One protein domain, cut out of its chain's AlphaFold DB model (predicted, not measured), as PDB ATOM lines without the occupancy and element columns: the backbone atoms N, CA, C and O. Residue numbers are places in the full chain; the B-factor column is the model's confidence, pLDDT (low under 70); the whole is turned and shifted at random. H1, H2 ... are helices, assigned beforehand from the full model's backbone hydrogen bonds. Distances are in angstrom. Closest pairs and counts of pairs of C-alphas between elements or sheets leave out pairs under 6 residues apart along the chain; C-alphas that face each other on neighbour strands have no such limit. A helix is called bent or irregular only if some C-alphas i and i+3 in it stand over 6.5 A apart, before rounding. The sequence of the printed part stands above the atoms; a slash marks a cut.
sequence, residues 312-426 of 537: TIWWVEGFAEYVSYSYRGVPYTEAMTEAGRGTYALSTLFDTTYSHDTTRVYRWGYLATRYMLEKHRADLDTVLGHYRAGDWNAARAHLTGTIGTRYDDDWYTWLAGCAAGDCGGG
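This is residues 312 to 426 of the 537 residues of the protein "Microbial collagenase" of Streptomyces sp. SID5926 (UniProt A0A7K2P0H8). Helix H4 runs through the middle of a compact body, with the other helices round it: H1 crosses it on one side, and the short H3 packs on the opposite side. H2 and H7 make one end of the longest axis, and the hairpin of H5 and H6 makes the other. The printed part has 115 residues with seven named helices, H1 to H7 in order, and no named strand; its class is all helix. It is compact, with a radius of gyration of the C-alphas of 13.2 A and spans of 36 by 29 by 29 A.

H1, residues 313 to 328, touches the hub H4, residues 358 to 375, only just about perpendicular at 72 degrees; their closest C-alphas, of Gly 318 and Tyr 366, are 3.7 A apart. H2, residues 333 to 339, touches residues 415 to 421 of H7, residues 408 to 422, at a shallow tilt of 31 degrees, opposite ways; the closest C-alphas, of Met 336 and Ala 419, are 5.0 A apart. H3, residues 346 to 349, touches residues 364 to 368 of H4, closest at the C-alphas of Leu 346 and Ala 368, 6.3 A. H5, residues 377 to 388, and H6, residues 392 to 403, form a hairpin at 18 degrees, closest at the C-alphas of Val 383 and Ala 395, 5.0 A. In H1, H2 and H5 every O i to N i+4 pair is within hydrogen-bond range; in H4 13 of 14 are, in H6 7 of 8, in H7 10 of 11, and H3 is too short for one.

H1 begins at C-alpha 313 (8.885, -10.399, -4.317) and is 22.1 A long; H4 is 24.7 A. H7 is 18.1 A, ending at C-alpha 422 (-2.920, -27.917, -16.955), and irregular: C-alphas 419 and 422 are 7.3 A apart.

The C-alphas farthest apart, of Ala 389 and Ala 420, are 37.9 A apart. The printed part has no cut and no long link. Residues 420 to 426 have pLDDT under 70.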
ATOM      1  N   THR A 312       6.647  -7.495  -2.224       98.31
ATOM      2  CA  THR A 312       6.390  -7.524  -3.676       98.31
ATOM      3  C   THR A 312       7.129  -8.657  -4.388       98.31
ATOM      4  O   THR A 312       6.864  -8.916  -5.555       98.31
ATOM      5  N   ILE A 313       7.989  -9.408  -3.691       98.38
ATOM      6  CA  ILE A 313       8.885 -10.399  -4.317       98.38
ATOM      7  C   ILE A 313       8.134 -11.570  -4.959       98.38
ATOM      8  O   ILE A 313       8.609 -12.140  -5.936       98.38
ATOM      9  N   TRP A 314       6.931 -11.897  -4.477       98.44
ATOM     10  CA  TRP A 314       6.061 -12.871  -5.149       98.44
ATOM     11  C   TRP A 314       5.737 -12.454  -6.594       98.44
ATOM     12  O   TRP A 314       5.661 -13.316  -7.465       98.44
ATOM     13  N   TRP A 315       5.568 -11.145  -6.825       98.62
ATOM     14  CA  TRP A 315       5.354 -10.554  -8.138       98.62
ATOM     15  C   TRP A 315       6.674 -10.426  -8.881       98.62
ATOM     16  O   TRP A 315       6.784 -11.038  -9.928       98.62
ATOM     17  N   VAL A 316       7.669  -9.719  -8.333       98.38
ATOM     18  CA  VAL A 316       8.938  -9.420  -9.031       98.38
ATOM     19  C   VAL A 316       9.560 -10.695  -9.611       98.38
ATOM     20  O   VAL A 316       9.742 -10.826 -10.818       98.38
ATOM     21  N   GLU A 317       9.775 -11.709  -8.770       98.12
ATOM     22  CA  GLU A 317      10.397 -12.960  -9.215       98.12
ATOM     23  C   GLU A 317       9.407 -13.881  -9.924       98.12
ATOM     24  O   GLU A 317       9.732 -14.529 -10.921       98.12
ATOM     25  N   GLY A 318       8.158 -13.922  -9.456       98.50
ATOM     26  CA  GLY A 318       7.132 -14.755 -10.072       98.50
ATOM     27  C   GLY A 318       6.753 -14.312 -11.483       98.50
ATOM     28  O   GLY A 318       6.449 -15.151 -12.331       98.50
ATOM     29  N   PHE A 319       6.775 -13.010 -11.750       98.69
ATOM     30  CA  PHE A 319       6.464 -12.419 -13.043       98.69
ATOM     31  C   PHE A 319       7.617 -12.591 -14.019       98.69
ATOM     32  O   PHE A 319       7.375 -13.019 -15.148       98.69
ATOM     33  N   ALA A 320       8.858 -12.394 -13.566       98.31
ATOM     34  CA  ALA A 320      10.046 -12.715 -14.348       98.31
ATOM     35  C   ALA A 320      10.085 -14.191 -14.770       98.31
ATOM     36  O   ALA A 320      10.295 -14.502 -15.947       98.31
ATOM     37  N   GLU A 321       9.772 -15.112 -13.854       97.44
ATOM     38  CA  GLU A 321       9.615 -16.528 -14.190       97.44
ATOM     39  C   GLU A 321       8.441 -16.759 -15.151       97.44
ATOM     40  O   GLU A 321       8.574 -17.478 -16.145       97.44
ATOM     41  N   TYR A 322       7.286 -16.133 -14.901       96.25
ATOM     42  CA  TYR A 322       6.101 -16.312 -15.738       96.25
ATOM     43  C   TYR A 322       6.359 -15.891 -17.182       96.25
ATOM     44  O   TYR A 322       6.089 -16.669 -18.101       96.25
ATOM     45  N   VAL A 323       6.910 -14.694 -17.378       95.62
ATOM     46  CA  VAL A 323       7.246 -14.155 -18.694       95.62
ATOM     47  C   VAL A 323       8.316 -15.013 -19.353       95.62
ATOM     48  O   VAL A 323       8.113 -15.454 -20.482       95.62
ATOM     49  N   SER A 324       9.403 -15.335 -18.648       93.88
ATOM     50  CA  SER A 324      10.510 -16.133 -19.184       93.88
ATOM     51  C   SER A 324      10.069 -17.505 -19.702       93.88
ATOM     52  O   SER A 324      10.388 -17.871 -20.837       93.88
ATOM     53  N   TYR A 325       9.341 -18.286 -18.898       88.50
ATOM     54  CA  TYR A 325       8.899 -19.628 -19.298       88.50
ATOM     55  C   TYR A 325       7.810 -19.579 -20.372       88.50
ATOM     56  O   TYR A 325       7.851 -20.354 -21.330       88.50
ATOM     57  N   SER A 326       6.856 -18.653 -20.248       85.06
ATOM     58  CA  SER A 326       5.723 -18.574 -21.172       85.06
ATOM     59  C   SER A 326       6.125 -18.021 -22.539       85.06
ATOM     60  O   SER A 326       5.679 -18.555 -23.551       85.06
ATOM     61  N   TYR A 327       7.013 -17.021 -22.590       86.88
ATOM     62  CA  TYR A 327       7.565 -16.490 -23.838       86.88
ATOM     63  C   TYR A 327       8.358 -17.554 -24.605       86.88
ATOM     64  O   TYR A 327       8.168 -17.737 -25.806       86.88
ATOM     65  N   ARG A 328       9.206 -18.314 -23.900       83.56
ATOM     66  CA  ARG A 328       9.982 -19.412 -24.500       83.56
ATOM     67  C   ARG A 328       9.125 -20.637 -24.840       83.56
ATOM     68  O   ARG A 328       9.595 -21.529 -25.543       83.56
ATOM     69  N   GLY A 329       7.890 -20.708 -24.340       77.19
ATOM     70  CA  GLY A 329       7.001 -21.855 -24.519       77.19
ATOM     71  C   GLY A 329       7.540 -23.137 -23.878       77.19
ATOM     72  O   GLY A 329       7.372 -24.217 -24.452       77.19
ATOM     73  N   VAL A 330       8.217 -23.004 -22.731       75.62
ATOM     74  CA  VAL A 330       8.826 -24.104 -21.966       75.62
ATOM     75  C   VAL A 330       8.031 -24.311 -20.669       75.62
ATOM     76  O   VAL A 330       7.720 -23.334 -19.985       75.62
ATOM     77  N   PRO A 331       7.681 -25.554 -20.290       74.69
ATOM     78  CA  PRO A 331       7.031 -25.813 -19.010       74.69
ATOM     79  C   PRO A 331       7.999 -25.597 -17.841       74.69
ATOM     80  O   PRO A 331       9.146 -26.038 -17.893       74.69
ATOM     81  N   TYR A 332       7.515 -24.999 -16.750       86.25
ATOM     82  CA  TYR A 332       8.276 -24.904 -15.505       86.25
ATOM     83  C   TYR A 332       8.000 -26.129 -14.622       86.25
ATOM     84  O   TYR A 332       7.205 -26.090 -13.680       86.25
ATOM     85  N   THR A 333       8.633 -27.253 -14.955       83.38
ATOM     86  CA  THR A 333       8.347 -28.572 -14.362       83.38
ATOM     87  C   THR A 333       8.531 -28.638 -12.846       83.38
ATOM     88  O   THR A 333       7.790 -29.329 -12.144       83.38
ATOM     89  N   GLU A 334       9.487 -27.890 -12.315       87.88
ATOM     90  CA  GLU A 334       9.783 -27.801 -10.896       87.88
ATOM     91  C   GLU A 334       8.667 -27.060 -10.163       87.88
ATOM     92  O   GLU A 334       8.217 -27.523  -9.118       87.88
ATOM     93  N   ALA A 335       8.150 -25.967 -10.731       93.62
ATOM     94  CA  ALA A 335       6.987 -25.280 -10.179       93.62
ATOM     95  C   ALA A 335       5.730 -26.163 -10.235       93.62
ATOM     96  O   ALA A 335       4.979 -26.221  -9.269       93.62
ATOM     97  N   MET A 336       5.532 -26.930 -11.309       87.62
ATOM     98  CA  MET A 336       4.428 -27.901 -11.399       87.62
ATOM     99  C   MET A 336       4.537 -29.005 -10.334       87.62
ATOM    100  O   MET A 336       3.537 -29.419  -9.750       87.62
ATOM    101  N   THR A 337       5.760 -29.458 -10.049       86.75
ATOM    102  CA  THR A 337       6.025 -30.426  -8.977       86.75
ATOM    103  C   THR A 337       5.674 -29.838  -7.612       86.75
ATOM    104  O   THR A 337       5.018 -30.500  -6.807       86.75
ATOM    105  N   GLU A 338       6.056 -28.585  -7.364       95.94
ATOM    106  CA  GLU A 338       5.705 -27.869  -6.138       95.94
ATOM    107  C   GLU A 338       4.195 -27.633  -6.015       95.94
ATOM    108  O   GLU A 338       3.633 -27.856  -4.942       95.94
ATOM    109  N   ALA A 339       3.504 -27.316  -7.113       93.44
ATOM    110  CA  ALA A 339       2.048 -27.194  -7.131       93.44
ATOM    111  C   ALA A 339       1.359 -28.468  -6.615       93.44
ATOM    112  O   ALA A 339       0.449 -28.389  -5.789       93.44
ATOM    113  N   GLY A 340       1.855 -29.647  -7.012       89.94
ATOM    114  CA  GLY A 340       1.350 -30.943  -6.547       89.94
ATOM    115  C   GLY A 340       1.529 -31.196  -5.049       89.94
ATOM    116  O   GLY A 340       0.835 -32.045  -4.487       89.94
ATOM    117  N   ARG A 341       2.418 -30.454  -4.378       94.38
ATOM    118  CA  ARG A 341       2.581 -30.517  -2.919       94.38
ATOM    119  C   ARG A 341       1.523 -29.712  -2.172       94.38
ATOM    120  O   ARG A 341       1.302 -29.994  -0.997       94.38
ATOM    121  N   GLY A 342       0.912 -28.708  -2.811       96.31
ATOM    122  CA  GLY A 342      -0.090 -27.844  -2.181       96.31
ATOM    123  C   GLY A 342       0.407 -27.172  -0.895       96.31
ATOM    124  O   GLY A 342      -0.354 -27.036   0.056       96.31
ATOM    125  N   THR A 343       1.696 -26.821  -0.822       98.31
ATOM    126  CA  THR A 343       2.349 -26.409   0.432       98.31
ATOM    127  C   THR A 343       1.822 -25.089   0.988       98.31
ATOM    128  O   THR A 343       1.787 -24.918   2.207       98.31
ATOM    129  N   TYR A 344       1.420 -24.157   0.123       98.56
ATOM    130  CA  TYR A 344       1.054 -22.806   0.531       98.56
ATOM    131  C   TYR A 344      -0.298 -22.367  -0.024       98.56
ATOM    132  O   TYR A 344      -0.610 -22.601  -1.193       98.56
ATOM    133  N   ALA A 345      -1.054 -21.654   0.810       98.69
ATOM    134  CA  ALA A 345      -2.196 -20.866   0.369       98.69
ATOM    135  C   ALA A 345      -1.710 -19.641  -0.424       98.69
ATOM    136  O   ALA A 345      -0.626 -19.112  -0.146       98.69
ATOM    137  N   LEU A 346      -2.521 -19.163  -1.374       98.75
ATOM    138  CA  LEU A 346      -2.195 -17.982  -2.174       98.75
ATOM    139  C   LEU A 346      -2.012 -16.746  -1.291       98.75
ATOM    140  O   LEU A 346      -1.036 -16.019  -1.442       98.75
ATOM    141  N   SER A 347      -2.903 -16.552  -0.321       98.62
ATOM    142  CA  SER A 347      -2.842 -15.440   0.630       98.62
ATOM    143  C   SER A 347      -1.512 -15.365   1.386       98.62
ATOM    144  O   SER A 347      -1.007 -14.279   1.651       98.62
ATOM    145  N   THR A 348      -0.896 -16.517   1.678       98.69
ATOM    146  CA  THR A 348       0.431 -16.573   2.304       98.69
ATOM    147  C   THR A 348       1.502 -16.074   1.337       98.69
ATOM    148  O   THR A 348       2.468 -15.449   1.762       98.69
ATOM    149  N   LEU A 349       1.381 -16.377   0.040       98.69
ATOM    150  CA  LEU A 349       2.390 -16.057  -0.975       98.69
ATOM    151  C   LEU A 349       2.582 -14.557  -1.179       98.69
ATOM    152  O   LEU A 349       3.704 -14.149  -1.471       98.69
ATOM    153  N   PHE A 350       1.568 -13.744  -0.891       98.56
ATOM    154  CA  PHE A 350       1.680 -12.285  -0.905       98.56
ATOM    155  C   PHE A 350       2.652 -11.717   0.143       98.56
ATOM    156  O   PHE A 350       2.971 -10.537   0.069       98.56
ATOM    157  N   ASP A 351       3.147 -12.526   1.087       98.25
ATOM    158  CA  ASP A 351       4.162 -12.143   2.087       98.25
ATOM    159  C   ASP A 351       5.589 -12.563   1.707       98.25
ATOM    160  O   ASP A 351       6.505 -12.501   2.527       98.25
ATOM    161  N   THR A 352       5.799 -13.028   0.475       98.44
ATOM    162  CA  THR A 352       7.116 -13.497   0.031       98.44
ATOM    163  C   THR A 352       8.115 -12.341  -0.061       98.44
ATOM    164  O   THR A 352       7.821 -11.266  -0.582       98.44
ATOM    165  N   THR A 353       9.317 -12.601   0.449       97.62
ATOM    166  CA  THR A 353      10.495 -11.720   0.481       97.62
ATOM    167  C   THR A 353      11.754 -12.561   0.251       97.62
ATOM    168  O   THR A 353      11.709 -13.781   0.431       97.62
ATOM    169  N   TYR A 354      12.897 -11.929  -0.028       94.56
ATOM    170  CA  TYR A 354      14.187 -12.620  -0.189       94.56
ATOM    171  C   TYR A 354      14.744 -13.292   1.077       94.56
ATOM    172  O   TYR A 354      15.749 -13.988   1.000       94.56
ATOM    173  N   SER A 355      14.111 -13.135   2.248       96.50
ATOM    174  CA  SER A 355      14.487 -13.924   3.433       96.50
ATOM    175  C   SER A 355      13.968 -15.365   3.383       96.50
ATOM    176  O   SER A 355      14.318 -16.169   4.245       96.50
ATOM    177  N   HIS A 356      13.084 -15.677   2.434       97.62
ATOM    178  CA  HIS A 356      12.576 -17.025   2.211       97.62
ATOM    179  C   HIS A 356      13.497 -17.822   1.280       97.62
ATOM    180  O   HIS A 356      14.358 -17.267   0.603       97.62
ATOM    181  N   ASP A 357      13.308 -19.141   1.238       96.62
ATOM    182  CA  ASP A 357      14.090 -20.008   0.361       96.62
ATOM    183  C   ASP A 357      13.772 -19.804  -1.133       96.62
ATOM    184  O   ASP A 357      12.739 -19.252  -1.524       96.62
ATOM    185  N   THR A 358      14.661 -20.308  -1.989       95.00
ATOM    186  CA  THR A 358      14.548 -20.178  -3.448       95.00
ATOM    187  C   THR A 358      13.306 -20.864  -4.023       95.00
ATOM    188  O   THR A 358      12.769 -20.424  -5.036       95.00
ATOM    189  N   THR A 359      12.790 -21.917  -3.386       97.75
ATOM    190  CA  THR A 359      11.545 -22.563  -3.827       97.75
ATOM    191  C   THR A 359      10.359 -21.637  -3.605       97.75
ATOM    192  O   THR A 359       9.524 -21.476  -4.497       97.75
ATOM    193  N   ARG A 360      10.301 -20.996  -2.438       98.25
ATOM    194  CA  ARG A 360       9.262 -20.035  -2.086       98.25
ATOM    195  C   ARG A 360       9.303 -18.789  -2.971       98.25
ATOM    196  O   ARG A 360       8.248 -18.348  -3.416       98.25
ATOM    197  N   VAL A 361      10.494 -18.256  -3.225       98.12
ATOM    198  CA  VAL A 361      10.690 -17.041  -4.029       98.12
ATOM    199  C   VAL A 361      10.315 -17.276  -5.495       98.12
ATOM    200  O   VAL A 361       9.416 -16.616  -6.005       98.12
ATOM    201  N   TYR A 362      10.930 -18.261  -6.153       97.56
ATOM    202  CA  TYR A 362      10.836 -18.402  -7.609       97.56
ATOM    203  C   TYR A 362       9.678 -19.301  -8.051       97.56
ATOM    204  O   TYR A 362       8.805 -18.892  -8.814       97.56
ATOM    205  N   ARG A 363       9.617 -20.538  -7.541       97.69
ATOM    206  CA  ARG A 363       8.638 -21.541  -8.006       97.69
ATOM    207  C   ARG A 363       7.229 -21.197  -7.541       97.69
ATOM    208  O   ARG A 363       6.288 -21.213  -8.329       97.69
ATOM    209  N   TRP A 364       7.077 -20.867  -6.263       98.62
ATOM    210  CA  TRP A 364       5.773 -20.486  -5.729       98.62
ATOM    211  C   TRP A 364       5.366 -19.055  -6.105       98.62
ATOM    212  O   TRP A 364       4.174 -18.823  -6.310       98.62
ATOM    213  N   GLY A 365       6.327 -18.139  -6.280       98.44
ATOM    214  CA  GLY A 365       6.087 -16.835  -6.908       98.44
ATOM    215  C   GLY A 365       5.507 -16.990  -8.315       98.44
ATOM    216  O   GLY A 365       4.436 -16.457  -8.599       98.44
ATOM    217  N   TYR A 366       6.135 -17.817  -9.162       98.25
ATOM    218  CA  TYR A 366       5.646 -18.139 -10.508       98.25
ATOM    219  C   TYR A 366       4.195 -18.626 -10.500       98.25
ATOM    220  O   TYR A 366       3.363 -18.122 -11.255       98.25
ATOM    221  N   LEU A 367       3.876 -19.596  -9.635       98.31
ATOM    222  CA  LEU A 367       2.527 -20.153  -9.543       98.31
ATOM    223  C   LEU A 367       1.510 -19.080  -9.131       98.31
ATOM    224  O   LEU A 367       0.452 -18.983  -9.752       98.31
ATOM    225  N   ALA A 368       1.830 -18.265  -8.117       98.62
ATOM    226  CA  ALA A 368       0.948 -17.207  -7.627       98.62
ATOM    227  C   ALA A 368       0.683 -16.151  -8.706       98.62
ATOM    228  O   ALA A 368      -0.475 -15.842  -8.999       98.62
ATOM    229  N   THR A 369       1.742 -15.648  -9.343       98.44
ATOM    230  CA  THR A 369       1.649 -14.665 -10.429       98.44
ATOM    231  C   THR A 369       0.847 -15.205 -11.600       98.44
ATOM    232  O   THR A 369      -0.085 -14.549 -12.071       98.44
ATOM    233  N   ARG A 370       1.128 -16.438 -12.022       95.69
ATOM    234  CA  ARG A 370       0.398 -17.093 -13.103       95.69
ATOM    235  C   ARG A 370      -1.091 -17.235 -12.805       95.69
ATOM    236  O   ARG A 370      -1.917 -16.871 -13.639       95.69
ATOM    237  N   TYR A 371      -1.444 -17.744 -11.629       96.44
ATOM    238  CA  TYR A 371      -2.840 -17.899 -11.234       96.44
ATOM    239  C   TYR A 371      -3.573 -16.556 -11.208       96.44
ATOM    240  O   TYR A 371      -4.678 -16.450 -11.741       96.44
ATOM    241  N   MET A 372      -2.949 -15.511 -10.654       98.00
ATOM    242  CA  MET A 372      -3.539 -14.172 -10.631       98.00
ATOM    243  C   MET A 372      -3.725 -13.601 -12.043       98.00
ATOM    244  O   MET A 372      -4.786 -13.050 -12.335       98.00
ATOM    245  N   LEU A 373      -2.756 -13.793 -12.945       92.88
ATOM    246  CA  LEU A 373      -2.855 -13.381 -14.351       92.88
ATOM    247  C   LEU A 373      -3.963 -14.124 -15.112       92.88
ATOM    248  O   LEU A 373      -4.690 -13.502 -15.889       92.88
ATOM    249  N   GLU A 374      -4.098 -15.434 -14.904       85.69
ATOM    250  CA  GLU A 374      -5.016 -16.289 -15.666       85.69
ATOM    251  C   GLU A 374      -6.447 -16.307 -15.114       85.69
ATOM    252  O   GLU A 374      -7.402 -16.409 -15.887       85.69
ATOM    253  N   LYS A 375      -6.615 -16.266 -13.786       89.88
ATOM    254  CA  LYS A 375      -7.914 -16.465 -13.118       89.88
ATOM    255  C   LYS A 375      -8.501 -15.192 -12.535       89.88
ATOM    256  O   LYS A 375      -9.718 -15.035 -12.565       89.88
ATOM    257  N   HIS A 376      -7.659 -14.261 -12.087       93.88
ATOM    258  CA  HIS A 376      -8.090 -13.061 -11.353       93.88
ATOM    259  C   HIS A 376      -7.525 -11.776 -11.947       93.88
ATOM    260  O   HIS A 376      -7.140 -10.846 -11.239       93.88
ATOM    261  N   ARG A 377      -7.513 -11.715 -13.283       92.88
ATOM    262  CA  ARG A 377      -6.877 -10.640 -14.046       92.88
ATOM    263  C   ARG A 377      -7.309  -9.234 -13.619       92.88
ATOM    264  O   ARG A 377      -6.471  -8.350 -13.539       92.88
ATOM    265  N   ALA A 378      -8.593  -9.030 -13.330       92.88
ATOM    266  CA  ALA A 378      -9.124  -7.720 -12.942       92.88
ATOM    267  C   ALA A 378      -8.584  -7.222 -11.586       92.88
ATOM    268  O   ALA A 378      -8.322  -6.031 -11.413       92.88
ATOM    269  N   ASP A 379      -8.397  -8.132 -10.627       98.00
ATOM    270  CA  ASP A 379      -7.792  -7.785  -9.341       98.00
ATOM    271  C   ASP A 379      -6.298  -7.510  -9.493       98.00
ATOM    272  O   ASP A 379      -5.786  -6.567  -8.895       98.00
ATOM    273  N   LEU A 380      -5.606  -8.288 -10.329       97.88
ATOM    274  CA  LEU A 380      -4.198  -8.042 -10.612       97.88
ATOM    275  C   LEU A 380      -3.985  -6.718 -11.359       97.88
ATOM    276  O   LEU A 380      -3.095  -5.966 -10.987       97.88
ATOM    277  N   ASP A 381      -4.833  -6.373 -12.332       96.56
ATOM    278  CA  ASP A 381      -4.778  -5.072 -13.017       96.56
ATOM    279  C   ASP A 381      -4.959  -3.903 -12.020       96.56
ATOM    280  O   ASP A 381      -4.309  -2.867 -12.157       96.56
ATOM    281  N   THR A 382      -5.780  -4.076 -10.972       98.69
ATOM    282  CA  THR A 382      -5.883  -3.102  -9.864       98.69
ATOM    283  C   THR A 382      -4.567  -2.987  -9.088       98.69
ATOM    284  O   THR A 382      -4.103  -1.878  -8.824       98.69
ATOM    285  N   VAL A 383      -3.941  -4.118  -8.743       98.75
ATOM    286  CA  VAL A 383      -2.644  -4.148  -8.042       98.75
ATOM    287  C   VAL A 383      -1.553  -3.469  -8.875       98.75
ATOM    288  O   VAL A 383      -0.869  -2.590  -8.356       98.75
ATOM    289  N   LEU A 384      -1.443  -3.791 -10.169       98.69
ATOM    290  CA  LEU A 384      -0.484  -3.154 -11.080       98.69
ATOM    291  C   LEU A 384      -0.756  -1.657 -11.239       98.69
ATOM    292  O   LEU A 384       0.177  -0.864 -11.294       98.69
ATOM    293  N   GLY A 385      -2.024  -1.235 -11.241       98.69
ATOM    294  CA  GLY A 385      -2.380   0.184 -11.217       98.69
ATOM    295  C   GLY A 385      -1.806   0.923 -10.003       98.69
ATOM    296  O   GLY A 385      -1.313   2.042 -10.143       98.69
ATOM    297  N   HIS A 386      -1.819   0.293  -8.825       98.75
ATOM    298  CA  HIS A 386      -1.193   0.845  -7.624       98.75
ATOM    299  C   HIS A 386       0.339   0.819  -7.693       98.75
ATOM    300  O   HIS A 386       0.966   1.819  -7.346       98.75
ATOM    301  N   TYR A 387       0.940  -0.271  -8.180       98.62
ATOM    302  CA  TYR A 387       2.393  -0.383  -8.357       98.62
ATOM    303  C   TYR A 387       2.952   0.687  -9.306       98.62
ATOM    304  O   TYR A 387       3.874   1.415  -8.939       98.62
ATOM    305  N   ARG A 388       2.309   0.892 -10.462       98.56
ATOM    306  CA  ARG A 388       2.676   1.921 -11.452       98.56
ATOM    307  C   ARG A 388       2.550   3.348 -10.916       98.56
ATOM    308  O   ARG A 388       3.202   4.261 -11.417       98.56
ATOM    309  N   ALA A 389       1.692   3.552  -9.917       98.12
ATOM    310  CA  ALA A 389       1.501   4.831  -9.238       98.12
ATOM    311  C   ALA A 389       2.419   5.019  -8.014       98.12
ATOM    312  O   ALA A 389       2.393   6.090  -7.405       98.12
ATOM    313  N   GLY A 390       3.187   3.995  -7.624       97.88
ATOM    314  CA  GLY A 390       3.984   3.997  -6.396       97.88
ATOM    315  C   GLY A 390       3.153   3.932  -5.110       97.88
ATOM    316  O   GLY A 390       3.648   4.271  -4.036       97.88
ATOM    317  N   ASP A 391       1.885   3.514  -5.190       98.38
ATOM    318  CA  ASP A 391       0.995   3.377  -4.032       98.38
ATOM    319  C   ASP A 391       1.078   1.963  -3.435       98.38
ATOM    320  O   ASP A 391       0.126   1.175  -3.436       98.38
ATOM    321  N   TRP A 392       2.264   1.634  -2.921       98.31
ATOM    322  CA  TRP A 392       2.593   0.314  -2.374       98.31
ATOM    323  C   TRP A 392       1.663  -0.105  -1.229       98.31
ATOM    324  O   TRP A 392       1.282  -1.272  -1.118       98.31
ATOM    325  N   ASN A 393       1.227   0.853  -0.407       98.38
ATOM    326  CA  ASN A 393       0.300   0.594   0.692       98.38
ATOM    327  C   ASN A 393      -1.108   0.246   0.196       98.38
ATOM    328  O   ASN A 393      -1.723  -0.673   0.743       98.38
ATOM    329  N   ALA A 394      -1.625   0.932  -0.829       98.75
ATOM    330  CA  ALA A 394      -2.919   0.579  -1.407       98.75
ATOM    331  C   ALA A 394      -2.872  -0.781  -2.114       98.75
ATOM    332  O   ALA A 394      -3.767  -1.600  -1.902       98.75
ATOM    333  N   ALA A 395      -1.797  -1.072  -2.855       98.69
ATOM    334  CA  ALA A 395      -1.584  -2.393  -3.448       98.69
ATOM    335  C   ALA A 395      -1.602  -3.494  -2.377       98.69
ATOM    336  O   ALA A 395      -2.320  -4.492  -2.489       98.69
ATOM    337  N   ARG A 396      -0.865  -3.278  -1.281       98.44
ATOM    338  CA  ARG A 396      -0.802  -4.199  -0.146       98.44
ATOM    339  C   ARG A 396      -2.158  -4.377   0.539       98.44
ATOM    340  O   ARG A 396      -2.517  -5.501   0.898       98.44
ATOM    341  N   ALA A 397      -2.919  -3.298   0.710       98.69
ATOM    342  CA  ALA A 397      -4.267  -3.346   1.268       98.69
ATOM    343  C   ALA A 397      -5.242  -4.103   0.350       98.69
ATOM    344  O   ALA A 397      -6.084  -4.854   0.843       98.69
ATOM    345  N   HIS A 398      -5.105  -3.975  -0.972       98.75
ATOM    346  CA  HIS A 398      -5.904  -4.742  -1.927       98.75
ATOM    347  C   HIS A 398      -5.573  -6.236  -1.872       98.75
ATOM    348  O   HIS A 398      -6.483  -7.053  -1.764       98.75
ATOM    349  N   LEU A 399      -4.286  -6.602  -1.850       98.69
ATOM    350  CA  LEU A 399      -3.836  -7.997  -1.737       98.69
ATOM    351  C   LEU A 399      -4.288  -8.657  -0.427       98.69
ATOM    352  O   LEU A 399      -4.844  -9.752  -0.435       98.69
ATOM    353  N   THR A 400      -4.095  -7.993   0.712       97.94
ATOM    354  CA  THR A 400      -4.345  -8.611   2.030       97.94
ATOM    355  C   THR A 400      -5.751  -8.393   2.576       97.94
ATOM    356  O   THR A 400      -6.234  -9.208   3.360       97.94
ATOM    357  N   GLY A 401      -6.416  -7.311   2.173       97.88
ATOM    358  CA  GLY A 401      -7.759  -6.957   2.619       97.88
ATOM    359  C   GLY A 401      -8.828  -7.322   1.597       97.88
ATOM    360  O   GLY A 401      -9.730  -8.096   1.915       97.88
ATOM    361  N   THR A 402      -8.737  -6.774   0.379       97.62
ATOM    362  CA  THR A 402      -9.755  -7.016  -0.657       97.62
ATOM    363  C   THR A 402      -9.714  -8.458  -1.139       97.62
ATOM    364  O   THR A 402     -10.735  -9.134  -1.062       97.62
ATOM    365  N   ILE A 403      -8.560  -8.939  -1.612       98.38
ATOM    366  CA  ILE A 403      -8.365 -10.330  -2.027       98.38
ATOM    367  C   ILE A 403      -8.348 -11.232  -0.794       98.38
ATOM    368  O   ILE A 403      -9.176 -12.139  -0.708       98.38
ATOM    369  N   GLY A 404      -7.456 -10.960   0.164       97.69
ATOM    370  CA  GLY A 404      -7.343 -11.722   1.405       97.69
ATOM    371  C   GLY A 404      -7.242 -13.221   1.130       97.69
ATOM    372  O   GLY A 404      -6.443 -13.659   0.309       97.69
ATOM    373  N   THR A 405      -8.096 -14.010   1.780       98.50
ATOM    374  CA  THR A 405      -8.154 -15.473   1.614       98.50
ATOM    375  C   THR A 405      -9.215 -15.936   0.612       98.50
ATOM    376  O   THR A 405      -9.447 -17.135   0.477       98.50
ATOM    377  N   ARG A 406      -9.898 -15.019  -0.097       97.94
ATOM    378  CA  ARG A 406     -11.061 -15.356  -0.949       97.94
ATOM    379  C   ARG A 406     -10.741 -16.378  -2.039       97.94
ATOM    380  O   ARG A 406     -11.642 -17.084  -2.479       97.94
ATOM    381  N   TYR A 407      -9.488 -16.421  -2.487       97.94
ATOM    382  CA  TYR A 407      -9.045 -17.267  -3.593       97.94
ATOM    383  C   TYR A 407      -8.310 -18.525  -3.146       97.94
ATOM    384  O   TYR A 407      -7.980 -19.332  -4.000       97.94
ATOM    385  N   ASP A 408      -8.097 -18.748  -1.845       98.50
ATOM    386  CA  ASP A 408      -7.290 -19.880  -1.373       98.50
ATOM    387  C   ASP A 408      -7.902 -21.244  -1.756       98.50
ATOM    388  O   ASP A 408      -7.180 -22.142  -2.187       98.50
ATOM    389  N   ASP A 409      -9.228 -21.396  -1.680       94.31
ATOM    390  CA  ASP A 409      -9.906 -22.651  -2.047       94.31
ATOM    391  C   ASP A 409      -9.839 -22.938  -3.563       94.31
ATOM    392  O   ASP A 409      -9.557 -24.065  -3.990       94.31
ATOM    393  N   ASP A 410     -10.075 -21.918  -4.396       91.31
ATOM    394  CA  ASP A 410      -9.978 -22.039  -5.859       91.31
ATOM    395  C   ASP A 410      -8.521 -22.218  -6.313       91.31
ATOM    396  O   ASP A 410      -8.234 -23.010  -7.209       91.31
ATOM    397  N   TRP A 411      -7.581 -21.571  -5.627       96.62
ATOM    398  CA  TRP A 411      -6.146 -21.743  -5.811       96.62
ATOM    399  C   TRP A 411      -5.718 -23.201  -5.646       96.62
ATOM    400  O   TRP A 411      -5.058 -23.736  -6.534       96.62
ATOM    401  N   TYR A 412      -6.136 -23.892  -4.581       95.88
ATOM    402  CA  TYR A 412      -5.801 -25.314  -4.415       95.88
ATOM    403  C   TYR A 412      -6.411 -26.196  -5.508       95.88
ATOM    404  O   TYR A 412      -5.792 -27.174  -5.935       95.88
ATOM    405  N   THR A 413      -7.596 -25.835  -6.005       87.62
ATOM    406  CA  THR A 413      -8.204 -26.515  -7.157       87.62
ATOM    407  C   THR A 413      -7.361 -26.308  -8.419       87.62
ATOM    408  O   THR A 413      -7.085 -27.264  -9.146       87.62
ATOM    409  N   TRP A 414      -6.891 -25.082  -8.655       90.19
ATOM    410  CA  TRP A 414      -6.005 -24.760  -9.769       90.19
ATOM    411  C   TRP A 414      -4.640 -25.453  -9.651       90.19
ATOM    412  O   TRP A 414      -4.167 -26.014 -10.639       90.19
ATOM    413  N   LEU A 415      -4.039 -25.514  -8.456       91.62
ATOM    414  CA  LEU A 415      -2.780 -26.228  -8.213       91.62
ATOM    415  C   LEU A 415      -2.879 -27.723  -8.535       91.62
ATOM    416  O   LEU A 415      -1.947 -28.291  -9.101       91.62
ATOM    417  N   ALA A 416      -4.007 -28.362  -8.219       80.88
ATOM    418  CA  ALA A 416      -4.221 -29.766  -8.558       80.88
ATOM    419  C   ALA A 416      -4.253 -29.991 -10.082       80.88
ATOM    420  O   ALA A 416      -3.659 -30.952 -10.571       80.88
ATOM    421  N   GLY A 417      -4.892 -29.090 -10.839       75.81
ATOM    422  CA  GLY A 417      -4.834 -29.102 -12.306       75.81
ATOM    423  C   GLY A 417      -3.420 -28.827 -12.823       75.81
ATOM    424  O   GLY A 417      -2.921 -29.516 -13.709       75.81
ATOM    425  N   CYS A 418      -2.726 -27.874 -12.203       76.25
ATOM    426  CA  CYS A 418      -1.351 -27.519 -12.524       76.25
ATOM    427  C   CYS A 418      -0.394 -28.716 -12.407       76.25
ATOM    428  O   CYS A 418       0.333 -29.036 -13.350       76.25
ATOM    429  N   ALA A 419      -0.475 -29.444 -11.294       76.00
ATOM    430  CA  ALA A 419       0.272 -30.675 -11.057       76.00
ATOM    431  C   ALA A 419      -0.061 -31.791 -12.062       76.00
ATOM    432  O   ALA A 419       0.772 -32.656 -12.327       76.00
ATOM    433  N   ALA A 420      -1.269 -31.770 -12.634       67.94
ATOM    434  CA  ALA A 420      -1.712 -32.696 -13.673       67.94
ATOM    435  C   ALA A 420      -1.318 -32.268 -15.102       67.94
ATOM    436  O   ALA A 420      -1.609 -33.000 -16.045       67.94
ATOM    437  N   GLY A 421      -0.645 -31.123 -15.272       63.78
ATOM    438  CA  GLY A 421      -0.195 -30.618 -16.574       63.78
ATOM    439  C   GLY A 421      -0.929 -29.375 -17.081       63.78
ATOM    440  O   GLY A 421      -0.470 -28.754 -18.040       63.78
ATOM    441  N   ASP A 422      -2.019 -28.958 -16.431       60.25
ATOM    442  CA  ASP A 422      -2.920 -27.917 -16.955       60.25
ATOM    443  C   ASP A 422      -2.370 -26.482 -16.804       60.25
ATOM    444  O   ASP A 422      -2.940 -25.539 -17.349       60.25
ATOM    445  N   CYS A 423      -1.251 -26.302 -16.094       62.69
ATOM    446  CA  CYS A 423      -0.546 -25.026 -15.926       62.69
ATOM    447  C   CYS A 423       0.805 -25.003 -16.663       62.69
ATOM    448  O   CYS A 423       1.733 -24.319 -16.249       62.69
ATOM    449  N   GLY A 424       0.986 -25.750 -17.751       51.25
ATOM    450  CA  GLY A 424       2.139 -25.570 -18.644       51.25
ATOM    451  C   GLY A 424       1.912 -24.359 -19.552       51.25
ATOM    452  O   GLY A 424       0.833 -24.218 -20.123       51.25
ATOM    453  N   GLY A 425       2.864 -23.426 -19.637       47.03
ATOM    454  CA  GLY A 425       2.762 -22.255 -20.515       47.03
ATOM    455  C   GLY A 425       2.699 -22.733 -21.959       47.03
ATOM    456  O   GLY A 425       3.652 -23.341 -22.429       47.03
ATOM    457  N   GLY A 426       1.558 -22.546 -22.621       47.78
ATOM    458  CA  GLY A 426       1.374 -22.989 -24.000       47.78
ATOM    459  C   GLY A 426       1.668 -24.481 -24.225       47.78
ATOM    460  O   GLY A 426       2.699 -24.851 -24.776       47.78
TER     461      GLY A 426